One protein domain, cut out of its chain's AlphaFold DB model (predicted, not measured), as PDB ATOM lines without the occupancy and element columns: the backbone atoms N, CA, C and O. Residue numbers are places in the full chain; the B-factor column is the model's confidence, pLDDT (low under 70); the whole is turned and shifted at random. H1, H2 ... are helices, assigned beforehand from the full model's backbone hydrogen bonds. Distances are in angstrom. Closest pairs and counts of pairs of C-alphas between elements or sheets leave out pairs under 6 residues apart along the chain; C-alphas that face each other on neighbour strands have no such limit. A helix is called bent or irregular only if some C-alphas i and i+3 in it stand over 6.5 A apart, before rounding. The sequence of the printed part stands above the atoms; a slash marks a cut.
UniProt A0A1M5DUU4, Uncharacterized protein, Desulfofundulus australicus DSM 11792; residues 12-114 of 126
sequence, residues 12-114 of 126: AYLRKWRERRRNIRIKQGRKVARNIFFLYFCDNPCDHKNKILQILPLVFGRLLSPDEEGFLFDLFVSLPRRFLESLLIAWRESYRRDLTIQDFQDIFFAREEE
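Overview. This is residues 12 to 114 of the 126 residues of an uncharacterized protein of Desulfofundulus australicus DSM 11792 (UniProt A0A1M5DUU4). One long helix, H1, sticks out by its first part, residues 12 to 24, from a compact body of helices; further along, it joins H2 and H4 in a three-helix bundle. H3 crosses H2 at a steep tilt, and H5 crosses H4. The printed part has 103 residues with five named helices, in the order H1 H2 H3 H4 H5, and no named strand; its class is all helix. The whole is compact, with a radius of gyration of the C-alphas of 14.6 A, but elongated in outline, 49 by 28 by 28 A, and the free part of H1 makes the length.

Along the chain. H1, the longest helix, is residues 12 to 40 and measures 41.8 A from C-alpha 12 at (117.232, 150.707, 98.153) to C-alpha 40 at (158.320, 142.856, 98.987). H2 is residues 45 to 60, 20.4 A; it has a kink of 58 degrees near residue 52 and is irregular, with C-alphas 47 and 50 8.5 A apart. H3 is residues 66 to 78, 18.2 A, and H4 is residues 80 to 93, 19.9 A. H5 is residues 101 to 113, 19.2 A, ending at C-alpha 113 at (160.431, 139.900, 76.272); it is only just irregular, with C-alphas 108 and 111 6.6 A apart.

Arrangement. H1, H2 and H4 form a bundle, helices side by side at shallow tilts. H1 and H2 are a helical hairpin at 25 degrees, opposite ways; H1 touches H2 with residues 28 to 39 alone, and the closest C-alphas, of Leu 39 and Pro 45, are 5.2 A apart. H1 touches H4 with residues 36 to 40 alone, at 15 degrees, opposite ways; the closest C-alphas, of Tyr 40 and Arg 81, are 6.3 A apart. H2 and H4 touch and run the same way at 15 degrees, with the closest C-alphas, of Val 59 and Trp 91, 4.7 A apart. H4 is the hub, touching the four other helices. H3 touches H2 at a steep tilt of 49 degrees, the closest C-alphas being those of Cys 46 and Val 77, 6.3 A apart. H3 and H4 only just touch, with 3 pairs of C-alphas within 8 A, and only at the corner by their link; the closest C-alphas, of Phe 76 and Phe 83, are 5.4 A apart. H5 touches H4 with residues 103 to 108 alone, at a steep tilt of 60 degrees; the closest C-alphas, of Ser 86 and Phe 108, are 5.3 A apart. H1 is apart from H3 and H5, and H2 from H5. In H1, H3 and H4 every O i to N i+4 pair is within hydrogen-bond range; in H2 6 of 12 are and in H5 6 of 9.

Size, cuts and confidence. The C-alphas of Ala 12 and Glu 114, the two farthest apart, are 49.9 A apart. The printed part has no cut and no long link. Residues 111 to 114 have a pLDDT under 70.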
ATOM      1  N   ALA A  12     116.523 150.513  96.890       88.56
ATOM      2  CA  ALA A  12     117.232 150.707  98.153       88.56
ATOM      3  C   ALA A  12     118.055 149.470  98.552       88.56
ATOM      4  O   ALA A  12     119.207 149.602  98.977       88.56
ATOM      5  N   TYR A  13     117.504 148.266  98.365       87.62
ATOM      6  CA  TYR A  13     118.232 147.012  98.562       87.62
ATOM      7  C   TYR A  13     119.444 146.917  97.629       87.62
ATOM      8  O   TYR A  13     120.551 146.646  98.092       87.62
ATOM      9  N   LEU A  14     119.269 147.205  96.335       88.12
ATOM     10  CA  LEU A  14     120.358 147.178  95.358       88.12
ATOM     11  C   LEU A  14     121.451 148.204  95.681       88.12
ATOM     12  O   LEU A  14     122.631 147.877  95.558       88.12
ATOM     13  N   ARG A  15     121.097 149.412  96.146       90.31
ATOM     14  CA  ARG A  15     122.073 150.412  96.624       90.31
ATOM     15  C   ARG A  15     122.900 149.860  97.787       90.31
ATOM     16  O   ARG A  15     124.123 149.812  97.679       90.31
ATOM     17  N   LYS A  16     122.243 149.349  98.837       91.56
ATOM     18  CA  LYS A  16     122.920 148.738  99.997       91.56
ATOM     19  C   LYS A  16     123.775 147.531  99.604       91.56
ATOM     20  O   LYS A  16     124.876 147.356 100.120       91.56
ATOM     21  N   TRP A  17     123.298 146.699  98.680       87.31
ATOM     22  CA  TRP A  17     124.033 145.533  98.190       87.31
ATOM     23  C   TRP A  17     125.302 145.938  97.428       87.31
ATOM     24  O   TRP A  17     126.383 145.417  97.715       87.31
ATOM     25  N   ARG A  18     125.203 146.918  96.518       87.94
ATOM     26  CA  ARG A  18     126.358 147.473  95.789       87.94
ATOM     27  C   ARG A  18     127.365 148.106  96.746       87.94
ATOM     28  O   ARG A  18     128.560 147.841  96.629       87.94
ATOM     29  N   GLU A  19     126.894 148.881  97.716       89.69
ATOM     30  CA  GLU A  19     127.734 149.521  98.731       89.69
ATOM     31  C   GLU A  19     128.460 148.491  99.608       89.69
ATOM     32  O   GLU A  19     129.677 148.569  99.790       89.69
ATOM     33  N   ARG A  20     127.755 147.450 100.070       88.56
ATOM     34  CA  ARG A  20     128.359 146.347 100.829       88.56
ATOM     35  C   ARG A  20     129.445 145.643 100.018       88.56
ATOM     36  O   ARG A  20     130.532 145.405 100.545       88.56
ATOM     37  N   ARG A  21     129.192 145.348  98.737       82.25
ATOM     38  CA  ARG A  21     130.195 144.734  97.848       82.25
ATOM     39  C   ARG A  21     131.395 145.646  97.610       82.25
ATOM     40  O   ARG A  21     132.524 145.168  97.663       82.25
ATOM     41  N   ARG A  22     131.172 146.948  97.409       83.31
ATOM     42  CA  ARG A  22     132.245 147.945  97.289       83.31
ATOM     43  C   ARG A  22     133.126 147.954  98.540       83.31
ATOM     44  O   ARG A  22     134.343 147.863  98.422       83.31
ATOM     45  N   ASN A  23     132.522 147.980  99.726       87.00
ATOM     46  CA  ASN A  23     133.251 147.984 100.996       87.00
ATOM     47  C   ASN A  23     134.049 146.693 101.224       87.00
ATOM     48  O   ASN A  23     135.186 146.757 101.690       87.00
ATOM     49  N   ILE A  24     133.495 145.529 100.863       85.56
ATOM     50  CA  ILE A  24     134.226 144.252 100.910       85.56
ATOM     51  C   ILE A  24     135.455 144.309  99.996       85.56
ATOM     52  O   ILE A  24     136.556 144.009 100.452       85.56
ATOM     53  N   ARG A  25     135.297 144.778  98.753       78.38
ATOM     54  CA  ARG A  25     136.414 144.903  97.805       78.38
ATOM     55  C   ARG A  25     137.489 145.877  98.280       78.38
ATOM     56  O   ARG A  25     138.668 145.572  98.160       78.38
ATOM     57  N   ILE A  26     137.112 147.020  98.862       83.75
ATOM     58  CA  ILE A  26     138.077 147.977  99.436       83.75
ATOM     59  C   ILE A  26     138.874 147.320 100.570       83.75
ATOM     60  O   ILE A  26     140.094 147.466 100.636       83.75
ATOM     61  N   LYS A  27     138.204 146.566 101.452       87.44
ATOM     62  CA  LYS A  27     138.869 145.839 102.543       87.44
ATOM     63  C   LYS A  27     139.819 144.760 102.016       87.44
ATOM     64  O   LYS A  27     140.945 144.672 102.499       87.44
ATOM     65  N   GLN A  28     139.393 143.983 101.019       84.75
ATOM     66  CA  GLN A  28     140.238 142.983 100.356       84.75
ATOM     67  C   GLN A  28     141.458 143.636  99.707       84.75
ATOM     68  O   GLN A  28     142.576 143.192  99.941       84.75
ATOM     69  N   GLY A  29     141.263 144.746  98.992       85.06
ATOM     70  CA  GLY A  29     142.355 145.449  98.331       85.06
ATOM     71  C   GLY A  29     143.398 146.002  99.296       85.06
ATOM     72  O   GLY A  29     144.595 145.817  99.093       85.06
ATOM     73  N   ARG A  30     142.962 146.588 100.419       87.94
ATOM     74  CA  ARG A  30     143.881 147.006 101.492       87.94
ATOM     75  C   ARG A  30     144.675 145.828 102.062       87.94
ATOM     76  O   ARG A  30     145.852 145.987 102.367       87.94
ATOM     77  N   LYS A  31     144.046 144.656 102.209       88.50
ATOM     78  CA  LYS A  31     144.715 143.443 102.701       88.50
ATOM     79  C   LYS A  31     145.764 142.933 101.709       88.50
ATOM     80  O   LYS A  31     146.879 142.645 102.136       88.50
ATOM     81  N   VAL A  32     145.429 142.864 100.419       89.50
ATOM     82  CA  VAL A  32     146.359 142.453  99.352       89.50
ATOM     83  C   VAL A  32     147.557 143.399  99.305       89.50
ATOM     84  O   VAL A  32     148.682 142.944  99.480       89.50
ATOM     85  N   ALA A  33     147.322 144.711  99.202       88.88
ATOM     86  CA  ALA A  33     148.390 145.710  99.159       88.88
ATOM     87  C   ALA A  33     149.311 145.644 100.389       88.88
ATOM     88  O   ALA A  33     150.529 145.637 100.246       88.88
ATOM     89  N   ARG A  34     148.743 145.528 101.600       90.69
ATOM     90  CA  ARG A  34     149.527 145.410 102.841       90.69
ATOM     91  C   ARG A  34     150.405 144.160 102.855       90.69
ATOM     92  O   ARG A  34     151.552 144.233 103.283       90.69
ATOM     93  N   ASN A  35     149.863 143.019 102.437       90.81
ATOM     94  CA  ASN A  35     150.613 141.766 102.425       90.81
ATOM     95  C   ASN A  35     151.699 141.772 101.349       90.81
ATOM     96  O   ASN A  35     152.813 141.365 101.650       90.81
ATOM     97  N   ILE A  36     151.403 142.268 100.145       90.25
ATOM     98  CA  ILE A  36     152.400 142.383  99.077       90.25
ATOM     99  C   ILE A  36     153.523 143.325  99.504       90.25
ATOM    100  O   ILE A  36     154.679 142.944  99.404       90.25
ATOM    101  N   PHE A  37     153.200 144.504 100.045       89.81
ATOM    102  CA  PHE A  37     154.211 145.444 100.532       89.81
ATOM    103  C   PHE A  37     155.097 144.803 101.606       89.81
ATOM    104  O   PHE A  37     156.316 144.842 101.508       89.81
ATOM    105  N   PHE A  38     154.490 144.147 102.599       91.19
ATOM    106  CA  PHE A  38     155.244 143.437 103.631       91.19
ATOM    107  C   PHE A  38     156.190 142.384 103.037       91.19
ATOM    108  O   PHE A  38     157.345 142.322 103.434       91.19
ATOM    109  N   LEU A  39     155.712 141.574 102.090       91.06
ATOM    110  CA  LEU A  39     156.516 140.529 101.457       91.06
ATOM    111  C   LEU A  39     157.611 141.105 100.553       91.06
ATOM    112  O   LEU A  39     158.690 140.540 100.476       91.06
ATOM    113  N   TYR A  40     157.360 142.234  99.896       88.38
ATOM    114  CA  TYR A  40     158.320 142.856  98.987       88.38
ATOM    115  C   TYR A  40     159.532 143.441  99.722       88.38
ATOM    116  O   TYR A  40     160.651 143.372  99.221       88.38
ATOM    117  N   PHE A  41     159.304 144.002 100.912       87.12
ATOM    118  CA  PHE A  41     160.336 144.647 101.732       87.12
ATOM    119  C   PHE A  41     160.884 143.757 102.855       87.12
ATOM    120  O   PHE A  41     161.671 144.227 103.669       87.12
ATOM    121  N   CYS A  42     160.458 142.497 102.933       88.38
ATOM    122  CA  CYS A  42     161.004 141.547 103.893       88.38
ATOM    123  C   CYS A  42     162.342 140.986 103.396       88.38
ATOM    124  O   CYS A  42     162.493 140.717 102.204       88.38
ATOM    125  N   ASP A  43     163.274 140.749 104.321       84.56
ATOM    126  CA  ASP A  43     164.578 140.147 104.019       84.56
ATOM    127  C   ASP A  43     164.443 138.720 103.471       84.56
ATOM    128  O   ASP A  43     165.154 138.345 102.539       84.56
ATOM    129  N   ASN A  44     163.499 137.936 104.009       84.81
ATOM    130  CA  ASN A  44     163.210 136.581 103.547       84.81
ATOM    131  C   ASN A  44     161.696 136.350 103.360       84.81
ATOM    132  O   ASN A  44     160.999 135.884 104.266       84.81
ATOM    133  N   PRO A  45     161.149 136.647 102.172       80.62
ATOM    134  CA  PRO A  45     159.720 136.511 101.916       80.62
ATOM    135  C   PRO A  45     159.237 135.047 101.932       80.62
ATOM    136  O   PRO A  45     158.049 134.799 102.161       80.62
ATOM    137  N   CYS A  46     160.138 134.073 101.763       81.62
ATOM    138  CA  CYS A  46     159.821 132.643 101.781       81.62
ATOM    139  C   CYS A  46     159.360 132.145 103.162       81.62
ATOM    140  O   CYS A  46     158.480 131.283 103.235       81.62
ATOM    141  N   ASP A  47     159.834 132.762 104.250       86.00
ATOM    142  CA  ASP A  47     159.408 132.450 105.629       86.00
ATOM    143  C   ASP A  47     157.935 132.814 105.881       86.00
ATOM    144  O   ASP A  47     157.310 132.439 106.877       86.00
ATOM    145  N   HIS A  48     157.333 133.539 104.940       87.19
ATOM    146  CA  HIS A  48     155.982 134.054 105.024       87.19
ATOM    147  C   HIS A  48     155.015 133.379 104.044       87.19
ATOM    148  O   HIS A  48     154.033 133.998 103.622       87.19
ATOM    149  N   LYS A  49     155.214 132.084 103.753       84.94
ATOM    150  CA  LYS A  49     154.330 131.243 102.914       84.94
ATOM    151  C   LYS A  49     152.837 131.450 103.178       84.94
ATOM    152  O   LYS A  49     152.054 131.634 102.249       84.94
ATOM    153  N   ASN A  50     152.430 131.505 104.445       88.69
ATOM    154  CA  ASN A  50     151.024 131.696 104.815       88.69
ATOM    155  C   ASN A  50     150.439 133.021 104.302       88.69
ATOM    156  O   ASN A  50     149.247 133.094 104.014       88.69
ATOM    157  N   LYS A  51     151.248 134.080 104.173       89.44
ATOM    158  CA  LYS A  51     150.783 135.357 103.611       89.44
ATOM    159  C   LYS A  51     150.533 135.240 102.112       89.44
ATOM    160  O   LYS A  51     149.547 135.810 101.656       89.44
ATOM    161  N   ILE A  52     151.366 134.489 101.388       89.88
ATOM    162  CA  ILE A  52     151.170 134.194  99.962       89.88
ATOM    163  C   ILE A  52     149.879 133.401  99.755       89.88
ATOM    164  O   ILE A  52     148.990 133.857  99.040       89.88
ATOM    165  N   LEU A  53     149.704 132.292 100.475       88.00
ATOM    166  CA  LEU A  53     148.489 131.473 100.375       88.00
ATOM    167  C   LEU A  53     147.214 132.268 100.705       88.00
ATOM    168  O   LEU A  53     146.164 132.055 100.110       88.00
ATOM    169  N   GLN A  54     147.292 133.253 101.605       88.25
ATOM    170  CA  GLN A  54     146.154 134.122 101.916       88.25
ATOM    171  C   GLN A  54     145.828 135.166 100.842       88.25
ATOM    172  O   GLN A  54     144.688 135.638 100.809       88.25
ATOM    173  N   ILE A  55     146.802 135.611 100.039       91.50
ATOM    174  CA  ILE A  55     146.557 136.630  99.005       91.50
ATOM    175  C   ILE A  55     146.144 136.017  97.676       91.50
ATOM    176  O   ILE A  55     145.356 136.644  96.975       91.50
ATOM    177  N   LEU A  56     146.602 134.805  97.358       91.81
ATOM    178  CA  LEU A  56     146.315 134.157  96.081       91.81
ATOM    179  C   LEU A  56     144.803 134.105  95.773       91.81
ATOM    180  O   LEU A  56     144.393 134.709  94.779       91.81
ATOM    181  N   PRO A  57     143.919 133.581  96.647       90.19
ATOM    182  CA  PRO A  57     142.484 133.569  96.356       90.19
ATOM    183  C   PRO A  57     141.858 134.962  96.211       90.19
ATOM    184  O   PRO A  57     140.852 135.136  95.529       90.19
ATOM    185  N   LEU A  58     142.435 135.978  96.863       89.12
ATOM    186  CA  LEU A  58     141.947 137.357  96.771       89.12
ATOM    187  C   LEU A  58     142.298 137.996  95.428       89.12
ATOM    188  O   LEU A  58     141.527 138.811  94.929       89.12
ATOM    189  N   VAL A  59     143.449 137.634  94.867       90.62
ATOM    190  CA  VAL A  59     143.903 138.110  93.561       90.62
ATOM    191  C   VAL A  59     143.109 137.435  92.450       90.62
ATOM    192  O   VAL A  59     142.555 138.134  91.608       90.62
ATOM    193  N   PHE A  60     142.976 136.109  92.503       90.94
ATOM    194  CA  PHE A  60     142.254 135.330  91.492       90.94
ATOM    195  C   PHE A  60     140.727 135.382  91.647       90.94
ATOM    196  O   PHE A  60     140.002 134.982  90.744       90.94
ATOM    197  N   GLY A  61     140.212 135.861  92.784       87.25
ATOM    198  CA  GLY A  61     138.771 135.955  93.044       87.25
ATOM    199  C   GLY A  61     138.074 134.605  93.258       87.25
ATOM    200  O   GLY A  61     136.848 134.566  93.375       87.25
ATOM    201  N   ARG A  62     138.841 133.514  93.347       88.38
ATOM    202  CA  ARG A  62     138.379 132.134  93.528       88.38
ATOM    203  C   ARG A  62     139.357 131.346  94.391       88.38
ATOM    204  O   ARG A  62     140.494 131.763  94.586       88.38
ATOM    205  N   LEU A  63     138.915 130.192  94.881       88.75
ATOM    206  CA  LEU A  63     139.829 129.211  95.457       88.75
ATOM    207  C   LEU A  63     140.657 128.573  94.336       88.75
ATOM    208  O   LEU A  63     140.145 128.330  93.237       88.75
ATOM    209  N   LEU A  64     141.934 128.357  94.622       90.44
ATOM    210  CA  LEU A  64     142.860 127.668  93.737       90.44
ATOM    211  C   LEU A  64     142.880 126.179  94.088       90.44
ATOM    212  O   LEU A  64     142.615 125.804  95.233       90.44
ATOM    213  N   SER A  65     143.155 125.327  93.102       93.12
ATOM    214  CA  SER A  65     143.427 123.918  93.385       93.12
ATOM    215  C   SER A  65     144.797 123.767  94.066       93.12
ATOM    216  O   SER A  65     145.649 124.649  93.930       93.12
ATOM    217  N   PRO A  66     145.057 122.651  94.770       91.69
ATOM    218  CA  PRO A  66     146.368 122.397  95.369       91.69
ATOM    219  C   PRO A  66     147.523 122.467  94.359       91.69
ATOM    220  O   PRO A  66     148.594 122.972  94.690       91.69
ATOM    221  N   ASP A  67     147.291 122.018  93.123       92.56
ATOM    222  CA  ASP A  67     148.295 122.042  92.054       92.56
ATOM    223  C   ASP A  67     148.591 123.475  91.591       92.56
ATOM    224  O   ASP A  67     149.746 123.851  91.396       92.56
ATOM    225  N   GLU A  68     147.551 124.305  91.468       93.00
ATOM    226  CA  GLU A  68     147.689 125.723  91.127       93.00
ATOM    227  C   GLU A  68     148.429 126.494  92.228       93.00
ATOM    228  O   GLU A  68     149.298 127.318  91.940       93.00
ATOM    229  N   GLU A  69     148.107 126.223  93.497       91.75
ATOM    230  CA  GLU A  69     148.808 126.820  94.635       91.75
ATOM    231  C   GLU A  69     150.273 126.387  94.690       91.75
ATOM    232  O   GLU A  69     151.139 127.234  94.917       91.75
ATOM    233  N   GLY A  70     150.552 125.101  94.458       91.25
ATOM    234  CA  GLY A  70     151.906 124.556  94.394       91.25
ATOM    235  C   GLY A  70     152.736 125.246  93.315       91.25
ATOM    236  O   GLY A  70     153.778 125.820  93.615       91.25
ATOM    237  N   PHE A  71     152.208 125.307  92.090       92.25
ATOM    238  CA  PHE A  71     152.861 125.978  90.969       92.25
ATOM    239  C   PHE A  71     153.188 127.452  91.265       92.25
ATOM    240  O   PHE A  71     154.314 127.910  91.062       92.25
ATOM    241  N   LEU A  72     152.216 128.216  91.773       93.81
ATOM    242  CA  LEU A  72     152.428 129.629  92.103       93.81
ATOM    243  C   LEU A  72     153.420 129.805  93.256       93.81
ATOM    244  O   LEU A  72     154.179 130.774  93.276       93.81
ATOM    245  N   PHE A  73     153.421 128.882  94.215       91.19
ATOM    246  CA  PHE A  73     154.377 128.903  95.309       91.19
ATOM    247  C   PHE A  73     155.804 128.637  94.818       91.19
ATOM    248  O   PHE A  73     156.718 129.351  95.227       91.19
ATOM    249  N   ASP A  74     155.992 127.699  93.894       91.81
ATOM    250  CA  ASP A  74     157.302 127.412  93.301       91.81
ATOM    251  C   ASP A  74     157.849 128.616  92.519       91.81
ATOM    252  O   ASP A  74     159.029 128.963  92.645       91.81
ATOM    253  N   LEU A  75     156.987 129.328  91.780       91.62
ATOM    254  CA  LEU A  75     157.358 130.588  91.123       91.62
ATOM    255  C   LEU A  75     157.765 131.667  92.131       91.62
ATOM    256  O   LEU A  75     158.744 132.383  91.911       91.62
ATOM    257  N   PHE A  76     157.032 131.785  93.238       92.38
ATOM    258  CA  PHE A  76     157.351 132.733  94.298       92.38
ATOM    259  C   PHE A  76     158.692 132.424  94.968       92.38
ATOM    260  O   PHE A  76     159.476 133.340  95.190       92.38
ATOM    261  N   VAL A  77     158.980 131.154  95.261       90.38
ATOM    262  CA  VAL A  77     160.268 130.746  95.842       90.38
ATOM    263  C   VAL A  77     161.413 131.016  94.866       90.38
ATOM    264  O   VAL A  77     162.465 131.505  95.272       90.38
ATOM    265  N   SER A  78     161.199 130.743  93.578       89.88
ATOM    266  CA  SER A  78     162.227 130.911  92.548       89.88
ATOM    267  C   SER A  78     162.541 132.381  92.266       89.88
ATOM    268  O   SER A  78     163.702 132.757  92.119       89.88
ATOM    269  N   LEU A  79     161.510 133.227  92.162       90.38
ATOM    270  CA  LEU A  79     161.625 134.626  91.738       90.38
ATOM    271  C   LEU A  79     160.666 135.529  92.543       90.38
ATOM    272  O   LEU A  79     159.716 136.086  91.983       90.38
ATOM    273  N   PRO A  80     160.910 135.745  93.850       89.69
ATOM    274  CA  PRO A  80     159.931 136.348  94.760       89.69
ATOM    275  C   PRO A  80     159.543 137.779  94.389       89.69
ATOM    276  O   PRO A  80     158.360 138.116  94.377       89.69
ATOM    277  N   ARG A  81     160.510 138.635  94.036       88.38
ATOM    278  CA  ARG A  81     160.219 140.033  93.663       88.38
ATOM    279  C   ARG A  81     159.386 140.119  92.390       88.38
ATOM    280  O   ARG A  81     158.353 140.785  92.380       88.38
ATOM    281  N   ARG A  82     159.801 139.389  91.351       89.75
ATOM    282  CA  ARG A  82     159.082 139.319  90.074       89.75
ATOM    283  C   ARG A  82     157.669 138.790  90.282       89.75
ATOM    284  O   ARG A  82     156.720 139.389  89.795       89.75
ATOM    285  N   PHE A  83     157.529 137.727  91.070       93.44
ATOM    286  CA  PHE A  83     156.237 137.150  91.409       93.44
ATOM    287  C   PHE A  83     155.308 138.175  92.061       93.44
ATOM    288  O   PHE A  83     154.169 138.327  91.629       93.44
ATOM    289  N   LEU A  84     155.788 138.914  93.066       92.50
ATOM    290  CA  LEU A  84     154.995 139.934  93.757       92.50
ATOM    291  C   LEU A  84     154.576 141.086  92.828       92.50
ATOM    292  O   LEU A  84     153.450 141.574  92.929       92.50
ATOM    293  N   GLU A  85     155.446 141.497  91.908       91.25
ATOM    294  CA  GLU A  85     155.140 142.526  90.908       91.25
ATOM    295  C   GLU A  85     154.090 142.039  89.900       91.25
ATOM    296  O   GLU A  85     153.092 142.726  89.667       91.25
ATOM    297  N   SER A  86     154.239 140.821  89.375       92.75
ATOM    298  CA  SER A  86     153.238 140.182  88.512       92.75
ATOM    299  C   SER A  86     151.905 139.995  89.233       92.75
ATOM    300  O   SER A  86     150.844 140.208  88.649       92.75
ATOM    301  N   LEU A  87     151.936 139.687  90.529       92.75
ATOM    302  CA  LEU A  87     150.743 139.536  91.353       92.75
ATOM    303  C   LEU A  87     149.991 140.858  91.557       92.75
ATOM    304  O   LEU A  87     148.761 140.852  91.605       92.75
ATOM    305  N   LEU A  88     150.688 141.998  91.622       90.06
ATOM    306  CA  LEU A  88     150.051 143.321  91.631       90.06
ATOM    307  C   LEU A  88     149.339 143.625  90.311       90.06
ATOM    308  O   LEU A  88     148.228 144.160  90.323       90.06
ATOM    309  N   ILE A  89     149.966 143.280  89.183       90.69
ATOM    310  CA  ILE A  89     149.376 143.463  87.852       90.69
ATOM    311  C   ILE A  89     148.143 142.570  87.707       90.69
ATOM    312  O   ILE A  89     147.068 143.065  87.375       90.69
ATOM    313  N   ALA A  90     148.268 141.287  88.052       91.75
ATOM    314  CA  ALA A  90     147.155 140.347  88.058       91.75
ATOM    315  C   ALA A  90     146.015 140.861  88.947       91.75
ATOM    316  O   ALA A  90     144.881 140.975  88.501       91.75
ATOM    317  N   TRP A  91     146.302 141.304  90.171       90.19
ATOM    318  CA  TRP A  91     145.275 141.873  91.045       90.19
ATOM    319  C   TRP A  91     144.557 143.078  90.427       90.19
ATOM    320  O   TRP A  91     143.347 143.224  90.587       90.19
ATOM    321  N   ARG A  92     145.265 143.933  89.684       87.00
ATOM    322  CA  ARG A  92     144.646 145.048  88.958       87.00
ATOM    323  C   ARG A  92     143.721 144.561  87.839       87.00
ATOM    324  O   ARG A  92     142.636 145.119  87.678       87.00
ATOM    325  N   GLU A  93     144.121 143.537  87.091       87.50
ATOM    326  CA  GLU A  93     143.305 142.966  86.011       87.50
ATOM    327  C   GLU A  93     142.097 142.175  86.531       87.50
ATOM    328  O   GLU A  93     141.042 142.178  85.891       87.50
ATOM    329  N   SER A  94     142.179 141.617  87.742       85.50
ATOM    330  CA  SER A  94     141.077 140.876  88.375       85.50
ATOM    331  C   SER A  94     139.845 141.738  88.670       85.50
ATOM    332  O   SER A  94     138.732 141.245  88.852       85.50
ATOM    333  N   TYR A  95     140.007 143.065  88.666       77.56
ATOM    334  CA  TYR A  95     138.883 143.997  88.740       77.56
ATOM    335  C   TYR A  95     138.036 144.033  87.468       77.56
ATOM    336  O   TYR A  95     136.876 144.454  87.540       77.56
ATOM    337  N   ARG A  96     138.609 143.654  86.320       79.81
ATOM    338  CA  ARG A  96     137.975 143.746  84.999       79.81
ATOM    339  C   ARG A  96     137.424 142.410  84.521       79.81
ATOM    340  O   ARG A  96     136.377 142.402  83.881       79.81
ATOM    341  N   ARG A  97     138.119 141.313  84.821       82.88
ATOM    342  CA  ARG A  97     137.780 139.959  84.368       82.88
ATOM    343  C   ARG A  97     138.242 138.908  85.369       82.88
ATOM    344  O   ARG A  97     139.095 139.191  86.207       82.88
ATOM    345  N   ASP A  98     137.705 137.702  85.244       84.94
ATOM    346  CA  ASP A  98     138.217 136.548  85.978       84.94
ATOM    347  C   ASP A  98     139.609 136.174  85.448       84.94
ATOM    348  O   ASP A  98     139.855 136.221  84.240       84.94
ATOM    349  N   LEU A  99     140.520 135.834  86.362       90.25
ATOM    350  CA  LEU A  99     141.889 135.437  86.037       90.25
ATOM    351  C   LEU A  99     142.047 133.926  86.085       90.25
ATOM    352  O   LEU A  99     141.685 133.265  87.064       90.25
ATOM    353  N   THR A 100     142.669 133.402  85.042       92.12
ATOM    354  CA  THR A 100     143.175 132.034  84.987       92.12
ATOM    355  C   THR A 100     144.650 131.992  85.390       92.12
ATOM    356  O   THR A 100     145.322 133.021  85.472       92.12
ATOM    357  N   ILE A 101     145.177 130.791  85.644       92.81
ATOM    358  CA  ILE A 101     146.617 130.614  85.879       92.81
ATOM    359  C   ILE A 101     147.425 130.965  84.632       92.81
ATOM    360  O   ILE A 101     148.488 131.566  84.767       92.81
ATOM    361  N   GLN A 102     146.898 130.669  83.440       92.12
ATOM    362  CA  GLN A 102     147.544 131.044  82.187       92.12
ATOM    363  C   GLN A 102     147.709 132.564  82.086       92.12
ATOM    364  O   GLN A 102     148.807 133.037  81.835       92.12
ATOM    365  N   ASP A 103     146.669 133.338  82.418       92.88
ATOM    366  CA  ASP A 103     146.771 134.804  82.422       92.88
ATOM    367  C   ASP A 103     147.880 135.309  83.356       92.88
ATOM    368  O   ASP A 103     148.569 136.283  83.056       92.88
ATOM    369  N   PHE A 104     148.050 134.664  84.515       93.62
ATOM    370  CA  PHE A 104     149.125 135.015  85.435       93.62
ATOM    371  C   PHE A 104     150.499 134.657  84.868       93.62
ATOM    372  O   PHE A 104     151.427 135.450  85.012       93.62
ATOM    373  N   GLN A 105     150.638 133.493  84.229       91.38
ATOM    374  CA  GLN A 105     151.875 133.102  83.555       91.38
ATOM    375  C   GLN A 105     152.235 134.104  82.461       91.38
ATOM    376  O   GLN A 105     153.365 134.580  82.441       91.38
ATOM    377  N   ASP A 106     151.272 134.503  81.633       90.44
ATOM    378  CA  ASP A 106     151.489 135.488  80.574       90.44
ATOM    379  C   ASP A 106     151.983 136.818  81.169       90.44
ATOM    380  O   ASP A 106     152.981 137.371  80.719       90.44
ATOM    381  N   ILE A 107     151.373 137.295  82.262       90.56
ATOM    382  CA  ILE A 107     151.840 138.491  82.991       90.56
ATOM    383  C   ILE A 107     153.249 138.292  83.571       90.56
ATOM    384  O   ILE A 107     154.061 139.221  83.592       90.56
ATOM    385  N   PHE A 108     153.533 137.107  84.103       90.44
ATOM    386  CA  PHE A 108     154.806 136.795  84.737       90.44
ATOM    387  C   PHE A 108     155.943 136.752  83.718       90.44
ATOM    388  O   PHE A 108     156.987 137.366  83.952       90.44
ATOM    389  N   PHE A 109     155.723 136.104  82.575       85.88
ATOM    390  CA  PHE A 109     156.709 135.886  81.520       85.88
ATOM    391  C   PHE A 109     156.752 136.988  80.456       85.88
ATOM    392  O   PHE A 109     157.783 137.121  79.810       85.88
ATOM    393  N   ALA A 110     155.750 137.869  80.351       80.06
ATOM    394  CA  ALA A 110     155.791 139.027  79.442       80.06
ATOM    395  C   ALA A 110     157.018 139.934  79.658       80.06
ATOM    396  O   ALA A 110     157.456 140.632  78.754       80.06
ATOM    397  N   ARG A 111     157.620 139.910  80.855       60.78
ATOM    398  CA  ARG A 111     158.878 140.617  81.144       60.78
ATOM    399  C   ARG A 111     160.153 139.917  80.661       60.78
ATOM    400  O   ARG A 111     161.210 140.528  80.717       60.78
ATOM    401  N   GLU A 112     160.095 138.667  80.201       58.56
ATOM    402  CA  GLU A 112     161.244 138.027  79.517       58.56
ATOM    403  C   GLU A 112     161.421 138.559  78.094       58.56
ATOM    404  O   GLU A 112     162.501 138.436  77.520       58.56
ATOM    405  N   GLU A 113     160.386 139.211  77.559       53.31
ATOM    406  CA  GLU A 113     160.431 139.900  76.272       53.31
ATOM    407  C   GLU A 113     161.092 141.285  76.367       53.31
ATOM    408  O   GLU A 113     161.400 141.881  75.333       53.31
ATOM    409  N   GLU A 114     161.356 141.806  77.578       52.75
ATOM    410  CA  GLU A 114     162.122 143.044  77.720       52.75
ATOM    411  C   GLU A 114     163.591 142.786  77.338       52.75
ATOM    412  O   GLU A 114     164.255 141.922  77.924       52.75
TER     413      GLU A 114